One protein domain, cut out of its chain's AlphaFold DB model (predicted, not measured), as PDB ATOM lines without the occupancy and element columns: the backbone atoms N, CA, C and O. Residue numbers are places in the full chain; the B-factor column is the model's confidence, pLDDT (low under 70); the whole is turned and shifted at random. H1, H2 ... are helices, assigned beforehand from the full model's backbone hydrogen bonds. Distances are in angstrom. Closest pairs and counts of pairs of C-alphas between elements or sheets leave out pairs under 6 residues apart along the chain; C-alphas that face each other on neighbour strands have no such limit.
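This is residues 27 to 126 of the 509 residues of an uncharacterized protein of Sistotremastrum suecicum HHB10207 ss-3 (UniProt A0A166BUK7). One long helix, H4, makes the longest axis; H1 crosses it near its middle, and H3 folds back along its first part as a hairpin, with H2 turning off H3. Residues 117 to 123 stick out. The 100 printed residues hold four named helices, H1 to H4 in chain order: all helix, only just loose, close to compact, with a radius of gyration of the C-alphas of 15.6 A and spans of 56 by 30 by 25 A.

H4, residues 88 to 121, touches H1, residues 27 to 45, with residues 97 to 109 alone, at a steep tilt of 62 degrees; the closest C-alphas, of Gly 35 and Ile 101, are 3.8 A apart. H3, residues 76 to 84, forms a helical hairpin with H4, only just steep at 35.1 degrees; the closest C-alphas, of Thr 84 and Gly 90, are 4.7 A apart. H2, residues 61 to 74, touches H3 only at the corner; the closest C-alphas, of Thr 72 and Lys 79, are 4.3 A apart. Every O i to N i+4 pair is within hydrogen-bond range in H1, H2 and H4, and 3 of 5 in H3.

H4 runs 49.6 A to C-alpha 121 at (70.598, 20.434, -12.633). H1, 25.8 A, begins at (34.675, 20.159, -15.484).

The printed part has no cut. The link H1 to H2 is long; pLDDT is under 70 at residues 40 to 59, among others.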
ATOM      1  N   ASP A  27      34.692  21.627 -15.352       78.06
ATOM      2  CA  ASP A  27      34.675  20.159 -15.484       78.06
ATOM      3  C   ASP A  27      36.026  19.594 -15.938       78.06
ATOM      4  O   ASP A  27      36.639  18.790 -15.244       78.06
ATOM      5  N   GLN A  28      36.553  20.098 -17.059       84.56
ATOM      6  CA  GLN A  28      37.831  19.665 -17.639       84.56
ATOM      7  C   GLN A  28      39.018  19.920 -16.700       84.56
ATOM      8  O   GLN A  28      40.065  19.276 -16.802       84.56
ATOM      9  N   SER A  29      38.885  20.887 -15.791       80.00
ATOM     10  CA  SER A  29      39.887  21.194 -14.773       80.00
ATOM     11  C   SER A  29      39.769  20.253 -13.571       80.00
ATOM     12  O   SER A  29      40.799  19.805 -13.064       80.00
ATOM     13  N   ILE A  30      38.546  19.891 -13.167       74.25
ATOM     14  CA  ILE A  30      38.247  18.889 -12.134       74.25
ATOM     15  C   ILE A  30      38.674  17.489 -12.600       74.25
ATOM     16  O   ILE A  30      39.372  16.790 -11.870       74.25
ATOM     17  N   GLU A  31      38.340  17.090 -13.827       77.81
ATOM     18  CA  GLU A  31      38.726  15.805 -14.419       77.81
ATOM     19  C   GLU A  31      40.249  15.701 -14.594       77.81
ATOM     20  O   GLU A  31      40.845  14.683 -14.240       77.81
ATOM     21  N   ALA A  32      40.921  16.774 -15.029       75.44
ATOM     22  CA  ALA A  32      42.384  16.812 -15.083       75.44
ATOM     23  C   ALA A  32      43.039  16.841 -13.686       75.44
ATOM     24  O   ALA A  32      44.149  16.328 -13.523       75.44
ATOM     25  N   ALA A  33      42.390  17.412 -12.666       70.88
ATOM     26  CA  ALA A  33      42.844  17.326 -11.275       70.88
ATOM     27  C   ALA A  33      42.678  15.900 -10.721       70.88
ATOM     28  O   ALA A  33      43.622  15.358 -10.144       70.88
ATOM     29  N   LEU A  34      41.545  15.245 -10.993       72.31
ATOM     30  CA  LEU A  34      41.328  13.826 -10.707       72.31
ATOM     31  C   LEU A  34      42.359  12.954 -11.432       72.31
ATOM     32  O   LEU A  34      42.900  12.040 -10.824       72.31
ATOM     33  N   GLY A  35      42.712  13.276 -12.680       72.69
ATOM     34  CA  GLY A  35      43.783  12.624 -13.433       72.69
ATOM     35  C   GLY A  35      45.165  12.764 -12.792       72.69
ATOM     36  O   GLY A  35      45.914  11.788 -12.719       72.69
ATOM     37  N   LYS A  36      45.501  13.944 -12.253       76.38
ATOM     38  CA  LYS A  36      46.749  14.179 -11.499       76.38
ATOM     39  C   LYS A  36      46.776  13.385 -10.191       76.38
ATOM     40  O   LYS A  36      47.770  12.712  -9.905       76.38
ATOM     41  N   SER A  37      45.677  13.412  -9.440       68.69
ATOM     42  CA  SER A  37      45.511  12.652  -8.197       68.69
ATOM     43  C   SER A  37      45.538  11.143  -8.442       68.69
ATOM     44  O   SER A  37      46.266  10.434  -7.754       68.69
ATOM     45  N   TYR A  38      44.840  10.653  -9.470       70.25
ATOM     46  CA  TYR A  38      44.859   9.250  -9.883       70.25
ATOM     47  C   TYR A  38      46.249   8.821 -10.343       70.25
ATOM     48  O   TYR A  38      46.716   7.759  -9.959       70.25
ATOM     49  N   CYS A  39      46.954   9.647 -11.115       73.12
ATOM     50  CA  CYS A  39      48.323   9.374 -11.537       73.12
ATOM     51  C   CYS A  39      49.248   9.142 -10.336       73.12
ATOM     52  O   CYS A  39      49.945   8.128 -10.286       73.12
ATOM     53  N   ARG A  40      49.191  10.034  -9.342       68.00
ATOM     54  CA  ARG A  40      49.969   9.946  -8.100       68.00
ATOM     55  C   ARG A  40      49.527   8.758  -7.227       68.00
ATOM     56  O   ARG A  40      50.376   7.976  -6.810       68.00
ATOM     57  N   PHE A  41      48.223   8.526  -7.057       58.97
ATOM     58  CA  PHE A  41      47.677   7.370  -6.328       58.97
ATOM     59  C   PHE A  41      48.018   6.020  -6.982       58.97
ATOM     60  O   PHE A  41      48.450   5.092  -6.304       58.97
ATOM     61  N   LYS A  42      47.843   5.893  -8.301       63.75
ATOM     62  CA  LYS A  42      48.108   4.673  -9.081       63.75
ATOM     63  C   LYS A  42      49.576   4.275  -8.974       63.75
ATOM     64  O   LYS A  42      49.880   3.100  -8.797       63.75
ATOM     65  N   LYS A  43      50.483   5.255  -9.023       60.19
ATOM     66  CA  LYS A  43      51.922   5.050  -8.797       60.19
ATOM     67  C   LYS A  43      52.205   4.638  -7.349       60.19
ATOM     68  O   LYS A  43      52.970   3.711  -7.139       60.19
ATOM     69  N   ALA A  44      51.507   5.220  -6.373       49.50
ATOM     70  CA  ALA A  44      51.601   4.829  -4.965       49.50
ATOM     71  C   ALA A  44      50.898   3.501  -4.593       49.50
ATOM     72  O   ALA A  44      51.061   3.047  -3.465       49.50
ATOM     73  N   THR A  45      50.135   2.854  -5.486       43.78
ATOM     74  CA  THR A  45      49.364   1.622  -5.168       43.78
ATOM     75  C   THR A  45      49.462   0.495  -6.196       43.78
ATOM     76  O   THR A  45      48.924  -0.591  -5.984       43.78
ATOM     77  N   GLY A  46      50.139   0.722  -7.321       45.59
ATOM     78  CA  GLY A  46      50.559  -0.338  -8.231       45.59
ATOM     79  C   GLY A  46      49.489  -1.012  -9.076       45.59
ATOM     80  O   GLY A  46      49.769  -2.036  -9.710       45.59
ATOM     81  N   VAL A  47      48.282  -0.450  -9.113       45.09
ATOM     82  CA  VAL A  47      47.232  -0.859 -10.046       45.09
ATOM     83  C   VAL A  47      47.713  -0.518 -11.461       45.09
ATOM     84  O   VAL A  47      47.923   0.649 -11.793       45.09
ATOM     85  N   LYS A  48      47.932  -1.527 -12.314       46.62
ATOM     86  CA  LYS A  48      48.220  -1.295 -13.742       46.62
ATOM     87  C   LYS A  48      47.005  -0.617 -14.389       46.62
ATOM     88  O   LYS A  48      45.924  -0.627 -13.825       46.62
ATOM     89  N   LEU A  49      47.169   0.015 -15.548       46.41
ATOM     90  CA  LEU A  49      46.042   0.383 -16.416       46.41
ATOM     91  C   LEU A  49      46.599   0.841 -17.756       46.41
ATOM     92  O   LEU A  49      47.401   1.781 -17.759       46.41
ATOM     93  N   GLY A  50      46.150   0.224 -18.844       45.00
ATOM     94  CA  GLY A  50      46.172   0.843 -20.163       45.00
ATOM     95  C   GLY A  50      44.845   1.567 -20.360       45.00
ATOM     96  O   GLY A  50      43.824   0.908 -20.500       45.00
ATOM     97  N   LEU A  51      44.857   2.901 -20.325       43.53
ATOM     98  CA  LEU A  51      43.716   3.737 -20.738       43.53
ATOM     99  C   LEU A  51      43.966   4.414 -22.096       43.53
ATOM    100  O   LEU A  51      43.262   5.340 -22.484       43.53
ATOM    101  N   MET A  52      44.979   3.946 -22.830       42.00
ATOM    102  CA  MET A  52      45.237   4.411 -24.187       42.00
ATOM    103  C   MET A  52      44.316   3.674 -25.155       42.00
ATOM    104  O   MET A  52      44.523   2.498 -25.455       42.00
ATOM    105  N   TYR A  53      43.308   4.391 -25.649       38.97
ATOM    106  CA  TYR A  53      42.543   3.991 -26.826       38.97
ATOM    107  C   TYR A  53      43.512   3.662 -27.978       38.97
ATOM    108  O   TYR A  53      44.335   4.498 -28.348       38.97
ATOM    109  N   GLY A  54      43.399   2.462 -28.557       38.28
ATOM    110  CA  GLY A  54      44.099   2.090 -29.794       38.28
ATOM    111  C   GLY A  54      45.399   1.285 -29.665       38.28
ATOM    112  O   GLY A  54      46.030   1.042 -30.688       38.28
ATOM    113  N   VAL A  55      45.801   0.832 -28.470       39.34
ATOM    114  CA  VAL A  55      46.878  -0.172 -28.318       39.34
ATOM    115  C   VAL A  55      46.263  -1.518 -27.933       39.34
ATOM    116  O   VAL A  55      45.583  -1.607 -26.913       39.34
ATOM    117  N   GLU A  56      46.519  -2.572 -28.715       39.97
ATOM    118  CA  GLU A  56      45.929  -3.922 -28.566       39.97
ATOM    119  C   GLU A  56      46.507  -4.739 -27.383       39.97
ATOM    120  O   GLU A  56      46.774  -5.936 -27.478       39.97
ATOM    121  N   GLY A  57      46.712  -4.094 -26.232       51.88
ATOM    122  CA  GLY A  57      47.062  -4.764 -24.982       51.88
ATOM    123  C   GLY A  57      45.814  -5.270 -24.258       51.88
ATOM    124  O   GLY A  57      44.903  -4.497 -23.967       51.88
ATOM    125  N   THR A  58      45.783  -6.554 -23.894       48.28
ATOM    126  CA  THR A  58      44.681  -7.159 -23.131       48.28
ATOM    127  C   THR A  58      44.653  -6.667 -21.677       48.28
ATOM    128  O   THR A  58      45.179  -7.292 -20.752       48.28
ATOM    129  N   VAL A  59      44.006  -5.520 -21.448       62.00
ATOM    130  CA  VAL A  59      43.722  -5.014 -20.099       62.00
ATOM    131  C   VAL A  59      42.773  -5.990 -19.398       62.00
ATOM    132  O   VAL A  59      41.620  -6.144 -19.785       62.00
ATOM    133  N   THR A  60      43.261  -6.677 -18.363       73.19
ATOM    134  CA  THR A  60      42.434  -7.634 -17.609       73.19
ATOM    135  C   THR A  60      41.264  -6.933 -16.911       73.19
ATOM    136  O   THR A  60      41.454  -5.870 -16.319       73.19
ATOM    137  N   GLN A  61      40.073  -7.546 -16.909       75.12
ATOM    138  CA  GLN A  61      38.857  -6.965 -16.316       75.12
ATOM    139  C   GLN A  61      39.083  -6.489 -14.870       75.12
ATOM    140  O   GLN A  61      38.828  -5.334 -14.555       75.12
ATOM    141  N   ASN A  62      39.746  -7.315 -14.051       74.25
ATOM    142  CA  ASN A  62      40.168  -7.013 -12.674       74.25
ATOM    143  C   ASN A  62      40.905  -5.661 -12.515       74.25
ATOM    144  O   ASN A  62      40.836  -5.017 -11.468       74.25
ATOM    145  N   THR A  63      41.633  -5.235 -13.550       68.62
ATOM    146  CA  THR A  63      42.381  -3.970 -13.597       68.62
ATOM    147  C   THR A  63      41.466  -2.772 -13.875       68.62
ATOM    148  O   THR A  63      41.646  -1.706 -13.276       68.62
ATOM    149  N   ILE A  64      40.467  -2.965 -14.742       75.06
ATOM    150  CA  ILE A  64      39.389  -2.004 -15.003       75.06
ATOM    151  C   ILE A  64      38.555  -1.858 -13.728       75.06
ATOM    152  O   ILE A  64      38.474  -0.758 -13.192       75.06
ATOM    153  N   ASP A  65      38.064  -2.969 -13.167       82.38
ATOM    154  CA  ASP A  65      37.227  -3.011 -11.960       82.38
ATOM    155  C   ASP A  65      37.860  -2.237 -10.793       82.38
ATOM    156  O   ASP A  65      37.212  -1.395 -10.174       82.38
ATOM    157  N   LYS A  66      39.154  -2.464 -10.518       77.31
ATOM    158  CA  LYS A  66      39.905  -1.757  -9.464       77.31
ATOM    159  C   LYS A  66      40.043  -0.261  -9.726       77.31
ATOM    160  O   LYS A  66      39.982   0.529  -8.785       77.31
ATOM    161  N   THR A  67      40.240   0.136 -10.980       77.12
ATOM    162  CA  THR A  67      40.351   1.554 -11.341       77.12
ATOM    163  C   THR A  67      38.997   2.247 -11.258       77.12
ATOM    164  O   THR A  67      38.904   3.302 -10.636       77.12
ATOM    165  N   THR A  68      37.940   1.640 -11.798       84.25
ATOM    166  CA  THR A  68      36.564   2.129 -11.669       84.25
ATOM    167  C   THR A  68      36.162   2.224 -10.199       84.25
ATOM    168  O   THR A  68      35.655   3.261  -9.776       84.25
ATOM    169  N   ALA A  69      36.457   1.214  -9.377       86.38
ATOM    170  CA  ALA A  69      36.212   1.255  -7.936       86.38
ATOM    171  C   ALA A  69      36.953   2.419  -7.256       86.38
ATOM    172  O   ALA A  69      36.368   3.114  -6.426       86.38
ATOM    173  N   TRP A  70      38.207   2.700  -7.634       82.81
ATOM    174  CA  TRP A  70      38.925   3.858  -7.095       82.81
ATOM    175  C   TRP A  70      38.315   5.188  -7.549       82.81
ATOM    176  O   TRP A  70      38.024   6.039  -6.707       82.81
ATOM    177  N   LEU A  71      38.091   5.370  -8.855       83.75
ATOM    178  CA  LEU A  71      37.565   6.613  -9.427       83.75
ATOM    179  C   LEU A  71      36.162   6.930  -8.888       83.75
ATOM    180  O   LEU A  71      35.905   8.060  -8.487       83.75
ATOM    181  N   THR A  72      35.287   5.924  -8.782       87.62
ATOM    182  CA  THR A  72      33.936   6.066  -8.203       87.62
ATOM    183  C   THR A  72      33.935   6.254  -6.678       87.62
ATOM    184  O   THR A  72      32.956   6.762  -6.131       87.62
ATOM    185  N   THR A  73      35.015   5.886  -5.979       84.94
ATOM    186  CA  THR A  73      35.203   6.175  -4.543       84.94
ATOM    187  C   THR A  73      35.722   7.596  -4.309       84.94
ATOM    188  O   THR A  73      35.280   8.260  -3.377       84.94
ATOM    189  N   ASN A  74      36.640   8.080  -5.155       75.75
ATOM    190  CA  ASN A  74      37.357   9.347  -4.953       75.75
ATOM    191  C   ASN A  74      36.751  10.533  -5.729       75.75
ATOM    192  O   ASN A  74      37.163  11.672  -5.524       75.75
ATOM    193  N   SER A  75      35.770  10.294  -6.605       84.81
ATOM    194  CA  SER A  75      35.032  11.336  -7.323       84.81
ATOM    195  C   SER A  75      33.554  10.970  -7.473       84.81
ATOM    196  O   SER A  75      33.200  10.044  -8.204       84.81
ATOM    197  N   GLN A  76      32.673  11.738  -6.819       85.56
ATOM    198  CA  GLN A  76      31.220  11.608  -7.008       85.56
ATOM    199  C   GLN A  76      30.815  11.954  -8.450       85.56
ATOM    200  O   GLN A  76      29.965  11.284  -9.018       85.56
ATOM    201  N   TYR A  77      31.495  12.920  -9.073       85.25
ATOM    202  CA  TYR A  77      31.285  13.309 -10.469       85.25
ATOM    203  C   TYR A  77      31.566  12.145 -11.437       85.25
ATOM    204  O   TYR A  77      30.732  11.805 -12.276       85.25
ATOM    205  N   PHE A  78      32.699  11.447 -11.263       87.81
ATOM    206  CA  PHE A  78      32.989  10.232 -12.034       87.81
ATOM    207  C   PHE A  78      31.961   9.131 -11.742       87.81
ATOM    208  O   PHE A  78      31.494   8.457 -12.653       87.81
ATOM    209  N   LYS A  79      31.567   8.967 -10.474       91.31
ATOM    210  CA  LYS A  79      30.532   8.015 -10.044       91.31
ATOM    211  C   LYS A  79      29.155   8.308 -10.635       91.31
ATOM    212  O   LYS A  79      28.361   7.385 -10.770       91.31
ATOM    213  N   GLU A  80      28.849   9.555 -10.964       90.69
ATOM    214  CA  GLU A  80      27.591   9.941 -11.600       90.69
ATOM    215  C   GLU A  80      27.615   9.658 -13.098       90.69
ATOM    216  O   GLU A  80      26.751   8.909 -13.553       90.69
ATOM    217  N   LYS A  81      28.659  10.084 -13.821       89.50
ATOM    218  CA  LYS A  81      28.861   9.686 -15.228       89.50
ATOM    219  C   LYS A  81      28.986   8.165 -15.409       89.50
ATOM    220  O   LYS A  81      28.541   7.616 -16.408       89.50
ATOM    221  N   TRP A  82      29.533   7.441 -14.429       91.25
ATOM    222  CA  TRP A  82      29.604   5.975 -14.491       91.25
ATOM    223  C   TRP A  82      28.224   5.295 -14.420       91.25
ATOM    224  O   TRP A  82      28.062   4.207 -14.958       91.25
ATOM    225  N   LYS A  83      27.200   5.929 -13.824       93.50
ATOM    226  CA  LYS A  83      25.820   5.394 -13.834       93.50
ATOM    227  C   LYS A  83      25.140   5.532 -15.198       93.50
ATOM    228  O   LYS A  83      24.176   4.820 -15.453       93.50
ATOM    229  N   THR A  84      25.582   6.470 -16.040       92.38
ATOM    230  CA  THR A  84      24.999   6.728 -17.367       92.38
ATOM    231  C   THR A  84      25.785   6.071 -18.503       92.38
ATOM    232  O   THR A  84      25.307   6.083 -19.635       92.38
ATOM    233  N   ALA A  85      26.942   5.460 -18.222       90.62
ATOM    234  CA  ALA A  85      27.858   4.888 -19.214       90.62
ATOM    235  C   ALA A  85      27.255   3.777 -20.103       90.62
ATOM    236  O   ALA A  85      27.737   3.580 -21.214       90.62
ATOM    237  N   ASP A  86      26.187   3.102 -19.660       91.88
ATOM    238  CA  ASP A  86      25.438   2.124 -20.471       91.88
ATOM    239  C   ASP A  86      24.545   2.779 -21.554       91.88
ATOM    240  O   ASP A  86      23.977   2.092 -22.404       91.88
ATOM    241  N   THR A  87      24.393   4.108 -21.534       93.88
ATOM    242  CA  THR A  87      23.668   4.883 -22.557       93.88
ATOM    243  C   THR A  87      24.634   5.456 -23.590       93.88
ATOM    244  O   THR A  87      25.749   5.833 -23.246       93.88
ATOM    245  N   GLU A  88      24.205   5.601 -24.848       88.69
ATOM    246  CA  GLU A  88      25.044   6.150 -25.930       88.69
ATOM    247  C   GLU A  88      25.626   7.536 -25.584       88.69
ATOM    248  O   GLU A  88      26.820   7.778 -25.766       88.69
ATOM    249  N   THR A  89      24.813   8.418 -24.992       89.69
ATOM    250  CA  THR A  89      25.252   9.739 -24.517       89.69
ATOM    251  C   THR A  89      26.267   9.631 -23.376       89.69
ATOM    252  O   THR A  89      27.334  10.239 -23.441       89.69
ATOM    253  N   GLY A  90      25.979   8.828 -22.346       89.19
ATOM    254  CA  GLY A  90      26.877   8.664 -21.199       89.19
ATOM    255  C   GLY A  90      28.180   7.935 -21.542       89.19
ATOM    256  O   GLY A  90      29.208   8.208 -20.930       89.19
ATOM    257  N   ALA A  91      28.183   7.068 -22.557       83.69
ATOM    258  CA  ALA A  91      29.393   6.452 -23.094       83.69
ATOM    259  C   ALA A  91      30.326   7.495 -23.737       83.69
ATOM    260  O   ALA A  91      31.541   7.449 -23.523       83.69
ATOM    261  N   ALA A  92      29.773   8.472 -24.468       85.38
ATOM    262  CA  ALA A  92      30.539   9.594 -25.013       85.38
ATOM    263  C   ALA A  92      31.059  10.528 -23.902       85.38
ATOM    264  O   ALA A  92      32.246  10.856 -23.878       85.38
ATOM    265  N   GLU A  93      30.216  10.886 -22.927       86.88
ATOM    266  CA  GLU A  93      30.627  11.680 -21.758       86.88
ATOM    267  C   GLU A  93      31.719  10.980 -20.932       86.88
ATOM    268  O   GLU A  93      32.635  11.635 -20.427       86.88
ATOM    269  N   MET A  94      31.654   9.651 -20.803       87.06
ATOM    270  CA  MET A  94      32.678   8.840 -20.145       87.06
ATOM    271  C   MET A  94      33.987   8.824 -20.941       87.06
ATOM    272  O   MET A  94      35.049   8.971 -20.342       87.06
ATOM    273  N   ALA A  95      33.942   8.713 -22.272       83.19
ATOM    274  CA  ALA A  95      35.138   8.787 -23.113       83.19
ATOM    275  C   ALA A  95      35.876  10.131 -22.947       83.19
ATOM    276  O   ALA A  95      37.088  10.139 -22.715       83.19
ATOM    277  N   ASP A  96      35.145  11.253 -22.954       85.69
ATOM    278  CA  ASP A  96      35.698  12.583 -22.656       85.69
ATOM    279  C   ASP A  96      36.285  12.652 -21.231       85.69
ATOM    280  O   ASP A  96      37.398  13.143 -21.032       85.69
ATOM    281  N   THR A  97      35.586  12.092 -20.238       83.62
ATOM    282  CA  THR A  97      36.052  12.044 -18.836       83.62
ATOM    283  C   THR A  97      37.379  11.292 -18.705       83.62
ATOM    284  O   THR A  97      38.306  11.743 -18.028       83.62
ATOM    285  N   LEU A  98      37.492  10.138 -19.370       82.81
ATOM    286  CA  LEU A  98      38.698   9.310 -19.381       82.81
ATOM    287  C   LEU A  98      39.852  10.005 -20.118       82.81
ATOM    288  O   LEU A  98      40.991   9.938 -19.652       82.81
ATOM    289  N   TYR A  99      39.566  10.740 -21.198       85.38
ATOM    290  CA  TYR A  99      40.545  11.592 -21.878       85.38
ATOM    291  C   TYR A  99      41.111  12.675 -20.944       85.38
ATOM    292  O   TYR A  99      42.332  12.824 -20.852       85.38
ATOM    293  N   TRP A 100      40.273  13.395 -20.189       83.69
ATOM    294  CA  TRP A 100      40.762  14.423 -19.259       83.69
ATOM    295  C   TRP A 100      41.505  13.842 -18.049       83.69
ATOM    296  O   TRP A 100      42.490  14.436 -17.599       83.69
ATOM    297  N   ILE A 101      41.128  12.647 -17.583       80.00
ATOM    298  CA  ILE A 101      41.901  11.876 -16.598       80.00
ATOM    299  C   ILE A 101      43.298  11.527 -17.147       80.00
ATOM    300  O   ILE A 101      44.293  11.694 -16.435       80.00
ATOM    301  N   ASP A 102      43.415  11.101 -18.410       81.38
ATOM    302  CA  ASP A 102      44.707  10.755 -19.020       81.38
ATOM    303  C   ASP A 102      45.582  11.986 -19.325       81.38
ATOM    304  O   ASP A 102      46.795  11.994 -19.088       81.38
ATOM    305  N   GLN A 103      44.955  13.085 -19.743       85.19
ATOM    306  CA  GLN A 103      45.594  14.389 -19.895       85.19
ATOM    307  C   GLN A 103      46.119  14.912 -18.542       85.19
ATOM    308  O   GLN A 103      47.255  15.386 -18.448       85.19
ATOM    309  N   GLY A 104      45.345  14.745 -17.462       82.12
ATOM    310  CA  GLY A 104      45.782  15.014 -16.090       82.12
ATOM    311  C   GLY A 104      46.948  14.121 -15.646       82.12
ATOM    312  O   GLY A 104      47.914  14.612 -15.051       82.12
ATOM    313  N   ARG A 105      46.917  12.826 -15.992       85.00
ATOM    314  CA  ARG A 105      48.012  11.874 -15.733       85.00
ATOM    315  C   ARG A 105      49.317  12.318 -16.390       85.00
ATOM    316  O   ARG A 105      50.360  12.327 -15.729       85.00
ATOM    317  N   SER A 106      49.231  12.717 -17.653       84.38
ATOM    318  CA  SER A 106      50.355  13.188 -18.463       84.38
ATOM    319  C   SER A 106      50.921  14.520 -17.949       84.38
ATOM    320  O   SER A 106      52.138  14.714 -17.916       84.38
ATOM    321  N   GLU A 107      50.064  15.418 -17.450       87.25
ATOM    322  CA  GLU A 107      50.482  16.662 -16.792       87.25
ATOM    323  C   GLU A 107      51.214  16.429 -15.472       87.25
ATOM    324  O   GLU A 107      52.251  17.052 -15.260       87.25
ATOM    325  N   ALA A 108      50.730  15.534 -14.602       86.44
ATOM    326  CA  ALA A 108      51.438  15.194 -13.364       86.44
ATOM    327  C   ALA A 108      52.847  14.665 -13.668       86.44
ATOM    328  O   ALA A 108      53.825  15.180 -13.136       86.44
ATOM    329  N   GLN A 109      52.973  13.719 -14.604       89.38
ATOM    330  CA  GLN A 109      54.271  13.185 -15.026       89.38
ATOM    331  C   GLN A 109      55.183  14.272 -15.619       89.38
ATOM    332  O   GLN A 109      56.361  14.332 -15.279       89.38
ATOM    333  N   SER A 110      54.643  15.185 -16.433       90.62
ATOM    334  CA  SER A 110      55.390  16.323 -16.990       90.62
ATOM    335  C   SER A 110      55.849  17.317 -15.915       90.62
ATOM    336  O   SER A 110      56.948  17.870 -16.013       90.62
ATOM    337  N   GLN A 111      55.042  17.544 -14.875       92.12
ATOM    338  CA  GLN A 111      55.395  18.384 -13.728       92.12
ATOM    339  C   GLN A 111      56.467  17.721 -12.859       92.12
ATOM    340  O   GLN A 111      57.464  18.373 -12.549       92.12
ATOM    341  N   ASP A 112      56.313  16.435 -12.536       93.25
ATOM    342  CA  ASP A 112      57.285  15.647 -11.773       93.25
ATOM    343  C   ASP A 112      58.655  15.642 -12.486       93.25
ATOM    344  O   ASP A 112      59.677  16.025 -11.910       93.25
ATOM    345  N   VAL A 113      58.664  15.338 -13.790       94.00
ATOM    346  CA  VAL A 113      59.832  15.456 -14.683       94.00
ATOM    347  C   VAL A 113      60.456  16.849 -14.624       94.00
ATOM    348  O   VAL A 113      61.676  16.981 -14.543       94.00
ATOM    349  N   SER A 114      59.640  17.903 -14.681       93.75
ATOM    350  CA  SER A 114      60.127  19.287 -14.700       93.75
ATOM    351  C   SER A 114      60.727  19.715 -13.361       93.75
ATOM    352  O   SER A 114      61.664  20.515 -13.345       93.75
ATOM    353  N   LYS A 115      60.222  19.178 -12.241       92.50
ATOM    354  CA  LYS A 115      60.814  19.352 -10.908       92.50
ATOM    355  C   LYS A 115      62.148  18.619 -10.825       92.50
ATOM    356  O   LYS A 115      63.161  19.260 -10.563       92.50
ATOM    357  N   LEU A 116      62.191  17.328 -11.161       94.25
ATOM    358  CA  LEU A 116      63.435  16.557 -11.123       94.25
ATOM    359  C   LEU A 116      64.514  17.110 -12.060       94.25
ATOM    360  O   LEU A 116      65.655  17.220 -11.623       94.25
ATOM    361  N   LYS A 117      64.197  17.525 -13.296       94.19
ATOM    362  CA  LYS A 117      65.182  18.157 -14.202       94.19
ATOM    363  C   LYS A 117      65.792  19.421 -13.580       94.19
ATOM    364  O   LYS A 117      67.010  19.577 -13.601       94.19
ATOM    365  N   LYS A 118      64.978  20.289 -12.961       92.75
ATOM    366  CA  LYS A 118      65.460  21.489 -12.250       92.75
ATOM    367  C   LYS A 118      66.361  21.146 -11.069       92.75
ATOM    368  O   LYS A 118      67.435  21.724 -10.932       92.75
ATOM    369  N   THR A 119      65.939  20.212 -10.222       91.75
ATOM    370  CA  THR A 119      66.668  19.911  -8.986       91.75
ATOM    371  C   THR A 119      67.910  19.055  -9.249       91.75
ATOM    372  O   THR A 119      68.931  19.287  -8.613       91.75
ATOM    373  N   THR A 120      67.880  18.160 -10.245       92.62
ATOM    374  CA  THR A 120      69.067  17.442 -10.747       92.62
ATOM    375  C   THR A 120      70.089  18.435 -11.288       92.62
ATOM    376  O   THR A 120      71.230  18.394 -10.849       92.62
ATOM    377  N   ALA A 121      69.689  19.394 -12.137       91.44
ATOM    378  CA  ALA A 121      70.598  20.434 -12.633       91.44
ATOM    379  C   ALA A 121      71.263  21.251 -11.503       91.44
ATOM    380  O   ALA A 121      72.424  21.627 -11.617       91.44
ATOM    381  N   ASN A 122      70.566  21.452 -10.379       88.19
ATOM    382  CA  ASN A 122      71.079  22.113  -9.170       88.19
ATOM    383  C   ASN A 122      71.744  21.145  -8.154       88.19
ATOM    384  O   ASN A 122      71.701  21.385  -6.944       88.19
ATOM    385  N   ASN A 123      72.283  20.013  -8.628       85.12
ATOM    386  CA  ASN A 123      72.871  18.921  -7.834       85.12
ATOM    387  C   ASN A 123      72.066  18.561  -6.570       85.12
ATOM    388  O   ASN A 123      72.553  18.604  -5.438       85.12
ATOM    389  N   PHE A 124      70.780  18.283  -6.764       83.12
ATOM    390  CA  PHE A 124      69.836  17.897  -5.716       83.12
ATOM    391  C   PHE A 124      69.771  18.858  -4.513       83.12
ATOM    392  O   PHE A 124      69.487  18.447  -3.393       83.12
ATOM    393  N   GLY A 125      70.023  20.151  -4.749       66.31
ATOM    394  CA  GLY A 125      69.996  21.192  -3.719       66.31
ATOM    395  C   GLY A 125      71.347  21.491  -3.068       66.31
ATOM    396  O   GLY A 125      71.432  22.466  -2.326       66.31
ATOM    397  N   ARG A 126      72.418  20.742  -3.383       60.28
ATOM    398  CA  ARG A 126      73.786  21.089  -2.950       60.28
ATOM    399  C   ARG A 126      74.311  22.358  -3.639       60.28
ATOM    400  O   ARG A 126      75.160  23.041  -3.082       60.28
TER     401      ARG A 126